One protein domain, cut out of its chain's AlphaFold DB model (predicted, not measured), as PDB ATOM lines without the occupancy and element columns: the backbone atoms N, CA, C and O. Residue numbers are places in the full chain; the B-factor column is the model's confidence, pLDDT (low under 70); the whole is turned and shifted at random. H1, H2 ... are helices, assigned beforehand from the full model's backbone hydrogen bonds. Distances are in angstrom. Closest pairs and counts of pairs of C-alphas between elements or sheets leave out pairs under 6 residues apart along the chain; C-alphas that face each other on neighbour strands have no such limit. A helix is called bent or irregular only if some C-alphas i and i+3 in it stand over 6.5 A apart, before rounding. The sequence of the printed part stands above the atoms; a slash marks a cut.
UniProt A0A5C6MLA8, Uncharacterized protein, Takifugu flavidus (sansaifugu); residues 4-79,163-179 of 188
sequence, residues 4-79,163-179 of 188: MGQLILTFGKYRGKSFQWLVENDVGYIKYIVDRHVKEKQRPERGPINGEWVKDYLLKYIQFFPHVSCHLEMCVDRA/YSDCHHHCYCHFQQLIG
ATOM      1  N   MET A   4      16.337  20.691 -22.715       80.88
ATOM      2  CA  MET A   4      16.595  21.287 -21.394       80.88
ATOM      3  C   MET A   4      18.096  21.460 -21.138       80.88
ATOM      4  O   MET A   4      18.492  22.455 -20.543       80.88
ATOM      5  N   GLY A   5      18.937  20.555 -21.655       82.25
ATOM      6  CA  GLY A   5      20.395  20.687 -21.590       82.25
ATOM      7  C   GLY A   5      20.926  21.913 -22.344       82.25
ATOM      8  O   GLY A   5      21.970  22.450 -21.978       82.25
ATOM      9  N   GLN A   6      20.187  22.398 -23.347       86.88
ATOM     10  CA  GLN A   6      20.538  23.563 -24.169       86.88
ATOM     11  C   GLN A   6      20.084  24.896 -23.555       86.88
ATOM     12  O   GLN A   6      20.473  25.954 -24.048       86.88
ATOM     13  N   LEU A   7      19.289  24.872 -22.477       89.88
ATOM     14  CA  LEU A   7      18.864  26.092 -21.795       89.88
ATOM     15  C   LEU A   7      20.067  26.848 -21.237       89.88
ATOM     16  O   LEU A   7      20.949  26.271 -20.600       89.88
ATOM     17  N   ILE A   8      20.076  28.159 -21.470       92.00
ATOM     18  CA  ILE A   8      21.180  29.044 -21.114       92.00
ATOM     19  C   ILE A   8      20.931  29.691 -19.754       92.00
ATOM     20  O   ILE A   8      19.871  30.265 -19.497       92.00
ATOM     21  N   LEU A   9      21.945  29.658 -18.891       90.69
ATOM     22  CA  LEU A   9      21.959  30.426 -17.656       90.69
ATOM     23  C   LEU A   9      21.885  31.925 -17.954       90.69
ATOM     24  O   LEU A   9      22.775  32.503 -18.581       90.69
ATOM     25  N   THR A  10      20.877  32.588 -17.399       89.56
ATOM     26  CA  THR A  10      20.729  34.047 -17.473       89.56
ATOM     27  C   THR A  10      21.362  34.774 -16.282       89.56
ATOM     28  O   THR A  10      21.360  36.002 -16.244       89.56
ATOM     29  N   PHE A  11      21.950  34.038 -15.329       87.00
ATOM     30  CA  PHE A  11      22.464  34.559 -14.059       87.00
ATOM     31  C   PHE A  11      23.777  33.895 -13.612       87.00
ATOM     32  O   PHE A  11      24.162  32.826 -14.086       87.00
ATOM     33  N   GLY A  12      24.414  34.501 -12.604       86.69
ATOM     34  CA  GLY A  12      25.546  33.927 -11.874       86.69
ATOM     35  C   GLY A  12      26.859  33.870 -12.665       86.69
ATOM     36  O   GLY A  12      26.968  34.438 -13.748       86.69
ATOM     37  N   LYS A  13      27.873  33.185 -12.109       84.31
ATOM     38  CA  LYS A  13      29.254  33.193 -12.642       84.31
ATOM     39  C   LYS A  13      29.399  32.537 -14.024       84.31
ATOM     40  O   LYS A  13      30.342  32.837 -14.742       84.31
ATOM     41  N   TYR A  14      28.453  31.676 -14.398       91.19
ATOM     42  CA  TYR A  14      28.412  30.989 -15.693       91.19
ATOM     43  C   TYR A  14      27.265  31.479 -16.586       91.19
ATOM     44  O   TYR A  14      26.724  30.715 -17.385       91.19
ATOM     45  N   ARG A  15      26.868  32.752 -16.456       90.94
ATOM     46  CA  ARG A  15      25.903  33.377 -17.371       90.94
ATOM     47  C   ARG A  15      26.341  33.160 -18.826       90.94
ATOM     48  O   ARG A  15      27.506  33.351 -19.159       90.94
ATOM     49  N   GLY A  16      25.403  32.760 -19.682       91.62
ATOM     50  CA  GLY A  16      25.670  32.438 -21.087       91.62
ATOM     51  C   GLY A  16      26.102  30.990 -21.345       91.62
ATOM     52  O   GLY A  16      26.236  30.609 -22.503       91.62
ATOM     53  N   LYS A  17      26.301  30.162 -20.309       94.31
ATOM     54  CA  LYS A  17      26.560  28.721 -20.458       94.31
ATOM     55  C   LYS A  17      25.269  27.911 -20.385       94.31
ATOM     56  O   LYS A  17      24.318  28.317 -19.717       94.31
ATOM     57  N   SER A  18      25.252  26.773 -21.074       91.88
ATOM     58  CA  SER A  18      24.114  25.857 -21.071       91.88
ATOM     59  C   SER A  18      24.069  24.999 -19.805       91.88
ATOM     60  O   SER A  18      25.069  24.866 -19.092       91.88
ATOM     61  N   PHE A  19      22.919  24.388 -19.521       90.44
ATOM     62  CA  PHE A  19      22.803  23.419 -18.428       90.44
ATOM     63  C   PHE A  19      23.729  22.225 -18.641       90.44
ATOM     64  O   PHE A  19      24.398  21.814 -17.698       90.44
ATOM     65  N   GLN A  20      23.836  21.723 -19.872       86.19
ATOM     66  CA  GLN A  20      24.763  20.647 -20.212       86.19
ATOM     67  C   GLN A  20      26.211  21.029 -19.881       86.19
ATOM     68  O   GLN A  20      26.910  20.264 -19.221       86.19
ATOM     69  N   TRP A  21      26.632  22.246 -20.243       89.94
ATOM     70  CA  TRP A  21      27.977  22.725 -19.931       89.94
ATOM     71  C   TRP A  21      28.245  22.701 -18.422       89.94
ATOM     72  O   TRP A  21      29.319  22.289 -17.991       89.94
ATOM     73  N   LEU A  22      27.269  23.098 -17.598       87.38
ATOM     74  CA  LEU A  22      27.420  23.021 -16.144       87.38
ATOM     75  C   LEU A  22      27.583  21.584 -15.644       87.38
ATOM     76  O   LEU A  22      28.354  21.373 -14.711       87.38
ATOM     77  N   VAL A  23      26.859  20.619 -16.223       83.25
ATOM     78  CA  VAL A  23      26.950  19.214 -15.795       83.25
ATOM     79  C   VAL A  23      28.350  18.683 -16.078       83.25
ATOM     80  O   VAL A  23      28.927  18.007 -15.239       83.25
ATOM     81  N   GLU A  24      28.921  19.060 -17.218       80.12
ATOM     82  CA  GLU A  24      30.257  18.632 -17.630       80.12
ATOM     83  C   GLU A  24      31.388  19.321 -16.843       80.12
ATOM     84  O   GLU A  24      32.454  18.731 -16.673       80.12
ATOM     85  N   ASN A  25      31.180  20.558 -16.368       79.31
ATOM     86  CA  ASN A  25      32.274  21.413 -15.884       79.31
ATOM     87  C   ASN A  25      32.202  21.789 -14.393       79.31
ATOM     88  O   ASN A  25      33.248  21.990 -13.782       79.31
ATOM     89  N   ASP A  26      31.016  21.929 -13.789       76.81
ATOM     90  CA  ASP A  26      30.884  22.320 -12.374       76.81
ATOM     91  C   ASP A  26      29.556  21.827 -11.763       76.81
ATOM     92  O   ASP A  26      28.615  22.585 -11.486       76.81
ATOM     93  N   VAL A  27      29.505  20.518 -11.508       81.56
ATOM     94  CA  VAL A  27      28.402  19.833 -10.809       81.56
ATOM     95  C   VAL A  27      28.124  20.416  -9.417       81.56
ATOM     96  O   VAL A  27      26.979  20.436  -8.950       81.56
ATOM     97  N   GLY A  28      29.160  20.941  -8.753       78.56
ATOM     98  CA  GLY A  28      29.041  21.598  -7.453       78.56
ATOM     99  C   GLY A  28      28.205  22.872  -7.542       78.56
ATOM    100  O   GLY A  28      27.317  23.104  -6.716       78.56
ATOM    101  N   TYR A  29      28.425  23.666  -8.587       82.25
ATOM    102  CA  TYR A  29      27.674  24.888  -8.828       82.25
ATOM    103  C   TYR A  29      26.207  24.636  -9.191       82.25
ATOM    104  O   TYR A  29      25.338  25.372  -8.716       82.25
ATOM    105  N   ILE A  30      25.901  23.572  -9.946       86.25
ATOM    106  CA  ILE A  30      24.508  23.152 -10.191       86.25
ATOM    107  C   ILE A  30      23.787  22.929  -8.865       86.25
ATOM    108  O   ILE A  30      22.704  23.479  -8.643       86.25
ATOM    109  N   LYS A  31      24.391  22.152  -7.955       80.38
ATOM    110  CA  LYS A  31      23.751  21.878  -6.670       80.38
ATOM    111  C   LYS A  31      23.600  23.140  -5.831       80.38
ATOM    112  O   LYS A  31      22.539  23.335  -5.252       80.38
ATOM    113  N   TYR A  32      24.607  24.015  -5.809       82.75
ATOM    114  CA  TYR A  32      24.501  25.304  -5.122       82.75
ATOM    115  C   TYR A  32      23.280  26.107  -5.596       82.75
ATOM    116  O   TYR A  32      22.521  26.606  -4.764       82.75
ATOM    117  N   ILE A  33      23.060  26.198  -6.914       87.12
ATOM    118  CA  ILE A  33      21.892  26.893  -7.474       87.12
ATOM    119  C   ILE A  33      20.599  26.236  -6.993       87.12
ATOM    120  O   ILE A  33      19.701  26.933  -6.524       87.12
ATOM    121  N   VAL A  34      20.508  24.910  -7.092       85.38
ATOM    122  CA  VAL A  34      19.293  24.162  -6.755       85.38
ATOM    123  C   VAL A  34      18.972  24.213  -5.265       85.38
ATOM    124  O   VAL A  34      17.834  24.495  -4.901       85.38
ATOM    125  N   ASP A  35      19.960  24.017  -4.396       81.38
ATOM    126  CA  ASP A  35      19.768  24.096  -2.946       81.38
ATOM    127  C   ASP A  35      19.316  25.492  -2.526       81.38
ATOM    128  O   ASP A  35      18.439  25.643  -1.671       81.38
ATOM    129  N   ARG A  36      19.904  26.528  -3.135       82.38
ATOM    130  CA  ARG A  36      19.511  27.909  -2.865       82.38
ATOM    131  C   ARG A  36      18.094  28.180  -3.361       82.38
ATOM    132  O   ARG A  36      17.328  28.792  -2.631       82.38
ATOM    133  N   HIS A  37      17.735  27.680  -4.540       85.50
ATOM    134  CA  HIS A  37      16.398  27.824  -5.117       85.50
ATOM    135  C   HIS A  37      15.312  27.155  -4.264       85.50
ATOM    136  O   HIS A  37      14.279  27.757  -3.992       85.50
ATOM    137  N   VAL A  38      15.568  25.945  -3.755       82.25
ATOM    138  CA  VAL A  38      14.645  25.250  -2.838       82.25
ATOM    139  C   VAL A  38      14.437  26.055  -1.551       82.25
ATOM    140  O   VAL A  38      13.304  26.213  -1.108       82.25
ATOM    141  N   LYS A  39      15.507  26.621  -0.973       79.88
ATOM    142  CA  LYS A  39      15.406  27.498   0.208       79.88
ATOM    143  C   LYS A  39      14.692  28.818  -0.091       79.88
ATOM    144  O   LYS A  39      13.966  29.315   0.763       79.88
ATOM    145  N   GLU A  40      14.918  29.399  -1.269       79.81
ATOM    146  CA  GLU A  40      14.239  30.616  -1.729       79.81
ATOM    147  C   GLU A  40      12.719  30.380  -1.811       79.81
ATOM    148  O   GLU A  40      11.968  31.192  -1.275       79.81
ATOM    149  N   LYS A  41      12.273  29.234  -2.350       77.44
ATOM    150  CA  LYS A  41      10.848  28.861  -2.447       77.44
ATOM    151  C   LYS A  41      10.147  28.592  -1.114       77.44
ATOM    152  O   LYS A  41       8.927  28.671  -1.045       77.44
ATOM    153  N   GLN A  42      10.890  28.283  -0.055       76.88
ATOM    154  CA  GLN A  42      10.328  28.062   1.284       76.88
ATOM    155  C   GLN A  42      10.043  29.369   2.044       76.88
ATOM    156  O   GLN A  42       9.539  29.318   3.162       76.88
ATOM    157  N   ARG A  43      10.373  30.537   1.474       72.88
ATOM    158  CA  ARG A  43      10.113  31.851   2.080       72.88
ATOM    159  C   ARG A  43       8.903  32.503   1.398       72.88
ATOM    160  O   ARG A  43       9.059  32.965   0.270       72.88
ATOM    161  N   PRO A  44       7.731  32.587   2.061       57.41
ATOM    162  CA  PRO A  44       6.487  33.056   1.436       57.41
ATOM    163  C   PRO A  44       6.493  34.532   1.004       57.41
ATOM    164  O   PRO A  44       5.681  34.930   0.180       57.41
ATOM    165  N   GLU A  45       7.393  35.357   1.549       59.44
ATOM    166  CA  GLU A  45       7.290  36.825   1.484       59.44
ATOM    167  C   GLU A  45       8.096  37.493   0.355       59.44
ATOM    168  O   GLU A  45       8.378  38.690   0.414       59.44
ATOM    169  N   ARG A  46       8.522  36.758  -0.678       61.44
ATOM    170  CA  ARG A  46       9.311  37.352  -1.772       61.44
ATOM    171  C   ARG A  46       8.494  37.541  -3.045       61.44
ATOM    172  O   ARG A  46       7.893  36.605  -3.553       61.44
ATOM    173  N   GLY A  47       8.533  38.769  -3.570       58.81
ATOM    174  CA  GLY A  47       8.058  39.096  -4.915       58.81
ATOM    175  C   GLY A  47       8.886  38.413  -6.018       58.81
ATOM    176  O   GLY A  47       9.914  37.798  -5.721       58.81
ATOM    177  N   PRO A  48       8.471  38.526  -7.293       57.59
ATOM    178  CA  PRO A  48       9.050  37.759  -8.392       57.59
ATOM    179  C   PRO A  48      10.555  38.018  -8.540       57.59
ATOM    180  O   PRO A  48      10.987  39.145  -8.788       57.59
ATOM    181  N   ILE A  49      11.369  36.968  -8.408       62.81
ATOM    182  CA  ILE A  49      12.818  37.058  -8.605       62.81
ATOM    183  C   ILE A  49      13.130  36.800 -10.084       62.81
ATOM    184  O   ILE A  49      12.809  35.745 -10.637       62.81
ATOM    185  N   ASN A  50      13.820  37.746 -10.726       60.03
ATOM    186  CA  ASN A  50      14.307  37.584 -12.097       60.03
ATOM    187  C   ASN A  50      15.098  36.271 -12.261       60.03
ATOM    188  O   ASN A  50      16.068  36.014 -11.545       60.03
ATOM    189  N   GLY A  51      14.694  35.446 -13.233       64.50
ATOM    190  CA  GLY A  51      15.359  34.179 -13.559       64.50
ATOM    191  C   GLY A  51      14.892  32.953 -12.760       64.50
ATOM    192  O   GLY A  51      15.533  31.907 -12.861       64.50
ATOM    193  N   GLU A  52      13.790  33.039 -12.004       76.69
ATOM    194  CA  GLU A  52      13.190  31.880 -11.315       76.69
ATOM    195  C   GLU A  52      12.893  30.708 -12.247       76.69
ATOM    196  O   GLU A  52      13.235  29.570 -11.929       76.69
ATOM    197  N   TRP A  53      12.332  30.989 -13.426       83.56
ATOM    198  CA  TRP A  53      11.994  29.950 -14.394       83.56
ATOM    199  C   TRP A  53      13.229  29.132 -14.795       83.56
ATOM    200  O   TRP A  53      13.157  27.910 -14.862       83.56
ATOM    201  N   VAL A  54      14.393  29.769 -14.976       86.31
ATOM    202  CA  VAL A  54      15.642  29.071 -15.326       86.31
ATOM    203  C   VAL A  54      16.067  28.128 -14.200       86.31
ATOM    204  O   VAL A  54      16.459  26.995 -14.467       86.31
ATOM    205  N   LYS A  55      15.959  28.551 -12.935       88.19
ATOM    206  CA  LYS A  55      16.273  27.690 -11.782       88.19
ATOM    207  C   LYS A  55      15.277  26.535 -11.641       88.19
ATOM    208  O   LYS A  55      15.688  25.422 -11.324       88.19
ATOM    209  N   ASP A  56      13.997  26.777 -11.930       87.50
ATOM    210  CA  ASP A  56      12.961  25.741 -11.966       87.50
ATOM    211  C   ASP A  56      13.226  24.695 -13.045       87.50
ATOM    212  O   ASP A  56      13.126  23.497 -12.785       87.50
ATOM    213  N   TYR A  57      13.608  25.127 -14.246       88.69
ATOM    214  CA  TYR A  57      13.979  24.205 -15.314       88.69
ATOM    215  C   TYR A  57      15.292  23.479 -15.027       88.69
ATOM    216  O   TYR A  57      15.399  22.310 -15.378       88.69
ATOM    217  N   LEU A  58      16.255  24.106 -14.343       88.06
ATOM    218  CA  LEU A  58      17.471  23.420 -13.901       88.06
ATOM    219  C   LEU A  58      17.152  22.338 -12.860       88.06
ATOM    220  O   LEU A  58      17.668  21.228 -12.952       88.06
ATOM    221  N   LEU A  59      16.259  22.620 -11.905       86.88
ATOM    222  CA  LEU A  59      15.784  21.625 -10.942       86.88
ATOM    223  C   LEU A  59      15.063  20.464 -11.646       86.88
ATOM    224  O   LEU A  59      15.383  19.303 -11.393       86.88
ATOM    225  N   LYS A  60      14.152  20.765 -12.581       85.62
ATOM    226  CA  LYS A  60      13.473  19.760 -13.416       85.62
ATOM    227  C   LYS A  60      14.463  18.940 -14.244       85.62
ATOM    228  O   LYS A  60      14.306  17.730 -14.347       85.62
ATOM    229  N   TYR A  61      15.497  19.574 -14.796       84.81
ATOM    230  CA  TYR A  61      16.541  18.899 -15.561       84.81
ATOM    231  C   TYR A  61      17.336  17.898 -14.713       84.81
ATOM    232  O   TYR A  61      17.769  16.882 -15.227       84.81
ATOM    233  N   ILE A  62      17.479  18.112 -13.406       82.38
ATOM    234  CA  ILE A  62      18.102  17.113 -12.524       82.38
ATOM    235  C   ILE A  62      17.101  16.015 -12.145       82.38
ATOM    236  O   ILE A  62      17.451  14.840 -12.135       82.38
ATOM    237  N   GLN A  63      15.854  16.385 -11.843       79.38
ATOM    238  CA  GLN A  63      14.824  15.447 -11.383       79.38
ATOM    239  C   GLN A  63      14.361  14.476 -12.474       79.38
ATOM    240  O   GLN A  63      14.189  13.290 -12.209       79.38
ATOM    241  N   PHE A  64      14.164  14.961 -13.700       77.19
ATOM    242  CA  PHE A  64      13.687  14.139 -14.816       77.19
ATOM    243  C   PHE A  64      14.792  13.331 -15.494       77.19
ATOM    244  O   PHE A  64      14.503  12.496 -16.348       77.19
ATOM    245  N   PHE A  65      16.049  13.556 -15.113       71.44
ATOM    246  CA  PHE A  65      17.199  12.885 -15.696       71.44
ATOM    247  C   PHE A  65      18.010  12.233 -14.567       71.44
ATOM    248  O   PHE A  65      19.022  12.784 -14.133       71.44
ATOM    249  N   PRO A  66      17.596  11.041 -14.083       69.12
ATOM    250  CA  PRO A  66      18.274  10.334 -12.993       69.12
ATOM    251  C   PRO A  66      19.774  10.128 -13.224       69.12
ATOM    252  O   PRO A  66      20.545  10.126 -12.274       69.12
ATOM    253  N   HIS A  67      20.207  10.033 -14.484       68.50
ATOM    254  CA  HIS A  67      21.621   9.980 -14.864       68.50
ATOM    255  C   HIS A  67      22.370  11.285 -14.582       68.50
ATOM    256  O   HIS A  67      23.524  11.224 -14.185       68.50
ATOM    257  N   VAL A  68      21.738  12.456 -14.738       68.19
ATOM    258  CA  VAL A  68      22.319  13.737 -14.308       68.19
ATOM    259  C   VAL A  68      22.446  13.731 -12.791       68.19
ATOM    260  O   VAL A  68      23.523  14.010 -12.282       68.19
ATOM    261  N   SER A  69      21.396  13.346 -12.059       68.62
ATOM    262  CA  SER A  69      21.464  13.249 -10.594       68.62
ATOM    263  C   SER A  69      22.562  12.286 -10.127       68.62
ATOM    264  O   SER A  69      23.350  12.641  -9.254       68.62
ATOM    265  N   CYS A  70      22.671  11.113 -10.753       68.44
ATOM    266  CA  CYS A  70      23.733  10.146 -10.495       68.44
ATOM    267  C   CYS A  70      25.111  10.738 -10.826       68.44
ATOM    268  O   CYS A  70      26.002  10.698  -9.989       68.44
ATOM    269  N   HIS A  71      25.276  11.388 -11.980       68.69
ATOM    270  CA  HIS A  71      26.526  12.048 -12.365       68.69
ATOM    271  C   HIS A  71      26.950  13.139 -11.366       68.69
ATOM    272  O   HIS A  71      28.125  13.242 -11.021       68.69
ATOM    273  N   LEU A  72      26.001  13.922 -10.838       68.88
ATOM    274  CA  LEU A  72      26.268  14.925  -9.800       68.88
ATOM    275  C   LEU A  72      26.768  14.297  -8.488       68.88
ATOM    276  O   LEU A  72      27.525  14.942  -7.759       68.88
ATOM    277  N   GLU A  73      26.322  13.083  -8.161       70.31
ATOM    278  CA  GLU A  73      26.801  12.321  -7.003       70.31
ATOM    279  C   GLU A  73      28.161  11.671  -7.280       70.31
ATOM    280  O   GLU A  73      29.061  11.766  -6.447       70.31
ATOM    281  N   MET A  74      28.346  11.101  -8.474       71.06
ATOM    282  CA  MET A  74      29.596  10.476  -8.912       71.06
ATOM    283  C   MET A  74      30.761  11.464  -9.006       71.06
ATOM    284  O   MET A  74      31.892  11.096  -8.715       71.06
ATOM    285  N   CYS A  75      30.495  12.705  -9.420       75.50
ATOM    286  CA  CYS A  75      31.511  13.743  -9.620       75.50
ATOM    287  C   CYS A  75      31.626  14.709  -8.431       75.50
ATOM    288  O   CYS A  75      32.093  15.842  -8.579       75.50
ATOM    289  N   VAL A  76      31.181  14.291  -7.241       82.81
ATOM    290  CA  VAL A  76      31.264  15.107  -6.020       82.81
ATOM    291  C   VAL A  76      32.705  15.494  -5.667       82.81
ATOM    292  O   VAL A  76      32.935  16.570  -5.125       82.81
ATOM    293  N   ASP A  77      33.673  14.651  -6.021       83.25
ATOM    294  CA  ASP A  77      35.112  14.869  -5.872       83.25
ATOM    295  C   ASP A  77      35.604  16.109  -6.640       83.25
ATOM    296  O   ASP A  77      36.521  16.793  -6.186       83.25
ATOM    297  N   ARG A  78      34.939  16.461  -7.746       86.62
ATOM    298  CA  ARG A  78      35.265  17.622  -8.590       86.62
ATOM    299  C   ARG A  78      34.618  18.926  -8.130       86.62
ATOM    300  O   ARG A  78      34.903  19.978  -8.698       86.62
ATOM    301  N   ALA A  79      33.735  18.890  -7.133       86.31
ATOM    302  CA  ALA A  79      33.094  20.100  -6.631       86.31
ATOM    303  C   ALA A  79      34.131  21.070  -6.045       86.31
ATOM    304  O   ALA A  79      35.074  20.656  -5.376       86.31
ATOM    305  N   TYR A 163      28.394   2.503  -3.886       49.00
ATOM    306  CA  TYR A 163      27.967   2.799  -5.263       49.00
ATOM    307  C   TYR A 163      28.807   2.137  -6.372       49.00
ATOM    308  O   TYR A 163      28.817   2.618  -7.501       49.00
ATOM    309  N   SER A 164      29.509   1.040  -6.085       47.81
ATOM    310  CA  SER A 164      30.492   0.446  -7.012       47.81
ATOM    311  C   SER A 164      29.895  -0.078  -8.333       47.81
ATOM    312  O   SER A 164      30.439   0.214  -9.394       47.81
ATOM    313  N   ASP A 165      28.750  -0.772  -8.304       46.56
ATOM    314  CA  ASP A 165      28.217  -1.449  -9.504       46.56
ATOM    315  C   ASP A 165      27.280  -0.580 -10.365       46.56
ATOM    316  O   ASP A 165      27.238  -0.720 -11.587       46.56
ATOM    317  N   CYS A 166      26.580   0.399  -9.779       50.66
ATOM    318  CA  CYS A 166      25.767   1.349 -10.557       50.66
ATOM    319  C   CYS A 166      26.603   2.415 -11.292       50.66
ATOM    320  O   CYS A 166      26.093   3.078 -12.198       50.66
ATOM    321  N   HIS A 167      27.877   2.577 -10.920       54.91
ATOM    322  CA  HIS A 167      28.771   3.641 -11.382       54.91
ATOM    323  C   HIS A 167      29.109   3.543 -12.879       54.91
ATOM    324  O   HIS A 167      29.020   4.533 -13.604       54.91
ATOM    325  N   HIS A 168      29.482   2.353 -13.364       55.34
ATOM    326  CA  HIS A 168      29.916   2.183 -14.755       55.34
ATOM    327  C   HIS A 168      28.733   2.289 -15.727       55.34
ATOM    328  O   HIS A 168      28.801   3.000 -16.727       55.34
ATOM    329  N   HIS A 169      27.606   1.656 -15.389       56.31
ATOM    330  CA  HIS A 169      26.416   1.651 -16.239       56.31
ATOM    331  C   HIS A 169      25.782   3.049 -16.352       56.31
ATOM    332  O   HIS A 169      25.435   3.479 -17.451       56.31
ATOM    333  N   CYS A 170      25.701   3.807 -15.246       58.06
ATOM    334  CA  CYS A 170      25.197   5.182 -15.283       58.06
ATOM    335  C   CYS A 170      26.128   6.132 -16.040       58.06
ATOM    336  O   CYS A 170      25.637   6.971 -16.791       58.06
ATOM    337  N   TYR A 171      27.451   6.002 -15.893       57.25
ATOM    338  CA  TYR A 171      28.403   6.870 -16.590       57.25
ATOM    339  C   TYR A 171      28.445   6.603 -18.099       57.25
ATOM    340  O   TYR A 171      28.384   7.545 -18.886       57.25
ATOM    341  N   CYS A 172      28.492   5.339 -18.522       57.44
ATOM    342  CA  CYS A 172      28.501   4.981 -19.943       57.44
ATOM    343  C   CYS A 172      27.192   5.390 -20.636       57.44
ATOM    344  O   CYS A 172      27.221   5.974 -21.718       57.44
ATOM    345  N   HIS A 173      26.049   5.194 -19.974       57.75
ATOM    346  CA  HIS A 173      24.756   5.642 -20.491       57.75
ATOM    347  C   HIS A 173      24.622   7.178 -20.488       57.75
ATOM    348  O   HIS A 173      24.042   7.757 -21.406       57.75
ATOM    349  N   PHE A 174      25.195   7.867 -19.493       62.09
ATOM    350  CA  PHE A 174      25.291   9.332 -19.470       62.09
ATOM    351  C   PHE A 174      26.088   9.856 -20.675       62.09
ATOM    352  O   PHE A 174      25.592  10.712 -21.403       62.09
ATOM    353  N   GLN A 175      27.268   9.284 -20.936       61.72
ATOM    354  CA  GLN A 175      28.134   9.611 -22.079       61.72
ATOM    355  C   GLN A 175      27.449   9.339 -23.435       61.72
ATOM    356  O   GLN A 175      27.565  10.142 -24.362       61.72
ATOM    357  N   GLN A 176      26.669   8.255 -23.541       60.72
ATOM    358  CA  GLN A 176      25.849   7.958 -24.725       60.72
ATOM    359  C   GLN A 176      24.734   8.991 -24.958       60.72
ATOM    360  O   GLN A 176      24.515   9.408 -26.093       60.72
ATOM    361  N   LEU A 177      24.047   9.438 -23.901       56.97
ATOM    362  CA  LEU A 177      22.939  10.399 -23.998       56.97
ATOM    363  C   LEU A 177      23.383  11.828 -24.340       56.97
ATOM    364  O   LEU A 177      22.640  12.556 -25.001       56.97
ATOM    365  N   ILE A 178      24.575  12.235 -23.896       55.22
ATOM    366  CA  ILE A 178      25.135  13.569 -24.173       55.22
ATOM    367  C   ILE A 178      25.962  13.625 -25.470       55.22
ATOM    368  O   ILE A 178      26.474  14.685 -25.822       55.22
ATOM    369  N   GLY A 179      26.068  12.509 -26.203       52.03
ATOM    370  CA  GLY A 179      26.738  12.449 -27.505       52.03
ATOM    371  C   GLY A 179      28.268  12.414 -27.446       52.03
ATOM    372  O   GLY A 179      28.916  12.590 -28.475       52.03
TER     373      GLY A 179
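This is residues 4 to 79 and 163 to 179 of the 188 residues of an uncharacterized protein of Takifugu flavidus (sansaifugu) (UniProt A0A5C6MLA8). Two helices, H2 and H3, cross at a steep tilt, and the residues 42 to 48 of the link between them stick out at one end of an elongated domain. H4 sits across the end of H3 beside H1, and H5 packs on H4 at the opposite end from those free residues. The printed part has 93 residues with five named helices, H1 to H5 in order along the chain, and no named strand; the class is all helix. The whole is compact, with a radius of gyration of the C-alphas of 14.0 A, and its C-alphas span 45 by 25 by 22 A.

The printed part begins at Met 4, C-alpha at (16.595, 21.287, -21.394), and residues 4 to 18 hold no named element. H1 is residues 19 to 25, 10.0 A from first to last C-alpha. H2, residues 27 to 41, is the longest helix by residues and measures 21.4 A, from C-alpha 27 at (28.402, 19.833, -10.809). H3, residues 52 to 63, measures 16.5 A, and H4 is residues 66 to 74. H5, residues 164 to 177, measures 21.1 A and ends with C-alpha 177 at (22.939, 10.399, -23.998). H5 is irregular, but only just: C-alphas 165 and 168 are 6.6 A apart, and its line is a rough one.

H1 and H2 touch only at the corner, and only just, with 3 pairs of C-alphas within 8 A; the closest C-alphas are those of Leu 22 and Ile 30, 6.6 A apart. H2 and H3 touch at a steep tilt of 59 degrees, opposite ways, with Val 34 and Leu 59 closest, their C-alphas 6.0 A apart; H3 does so with residues 55 to 59 alone. H3 and H4 touch only at the corner, about perpendicular at 86 degrees, the closest C-alphas being those of Ile 62 and Ser 69 at 5.5 A. H1 and H4 only just touch, with 3 pairs of C-alphas within 8 A, at a shallow tilt of 25 degrees, the same way; the closest C-alphas, of Val 23 and Val 68, are 7.3 A apart. H4 and H5 touch at a steep tilt of 56 degrees, opposite ways, the closest C-alphas being those of His 67 and Phe 174 at 5.9 A. H5 is apart from H1, H2 and H3. Every O i to N i+4 pair is within hydrogen-bond range in H1, H2, H3 and H4, and 8 of 10 are in H5.

The C-alphas of Gly 47 and Asp 165, the two farthest apart, are 45.5 A from each other. Residues 80 to 162 are not printed, and C-alphas 79 and 163 are 18.1 A apart across this cut. Of the links that are printed whole, H1 to H2 and H3 to H4 are tight and H2 to H3 is short. The mean pLDDT of the printed part is 75.4, with residues 44 to 51, 66 to 72 and 163 to 179 under 70.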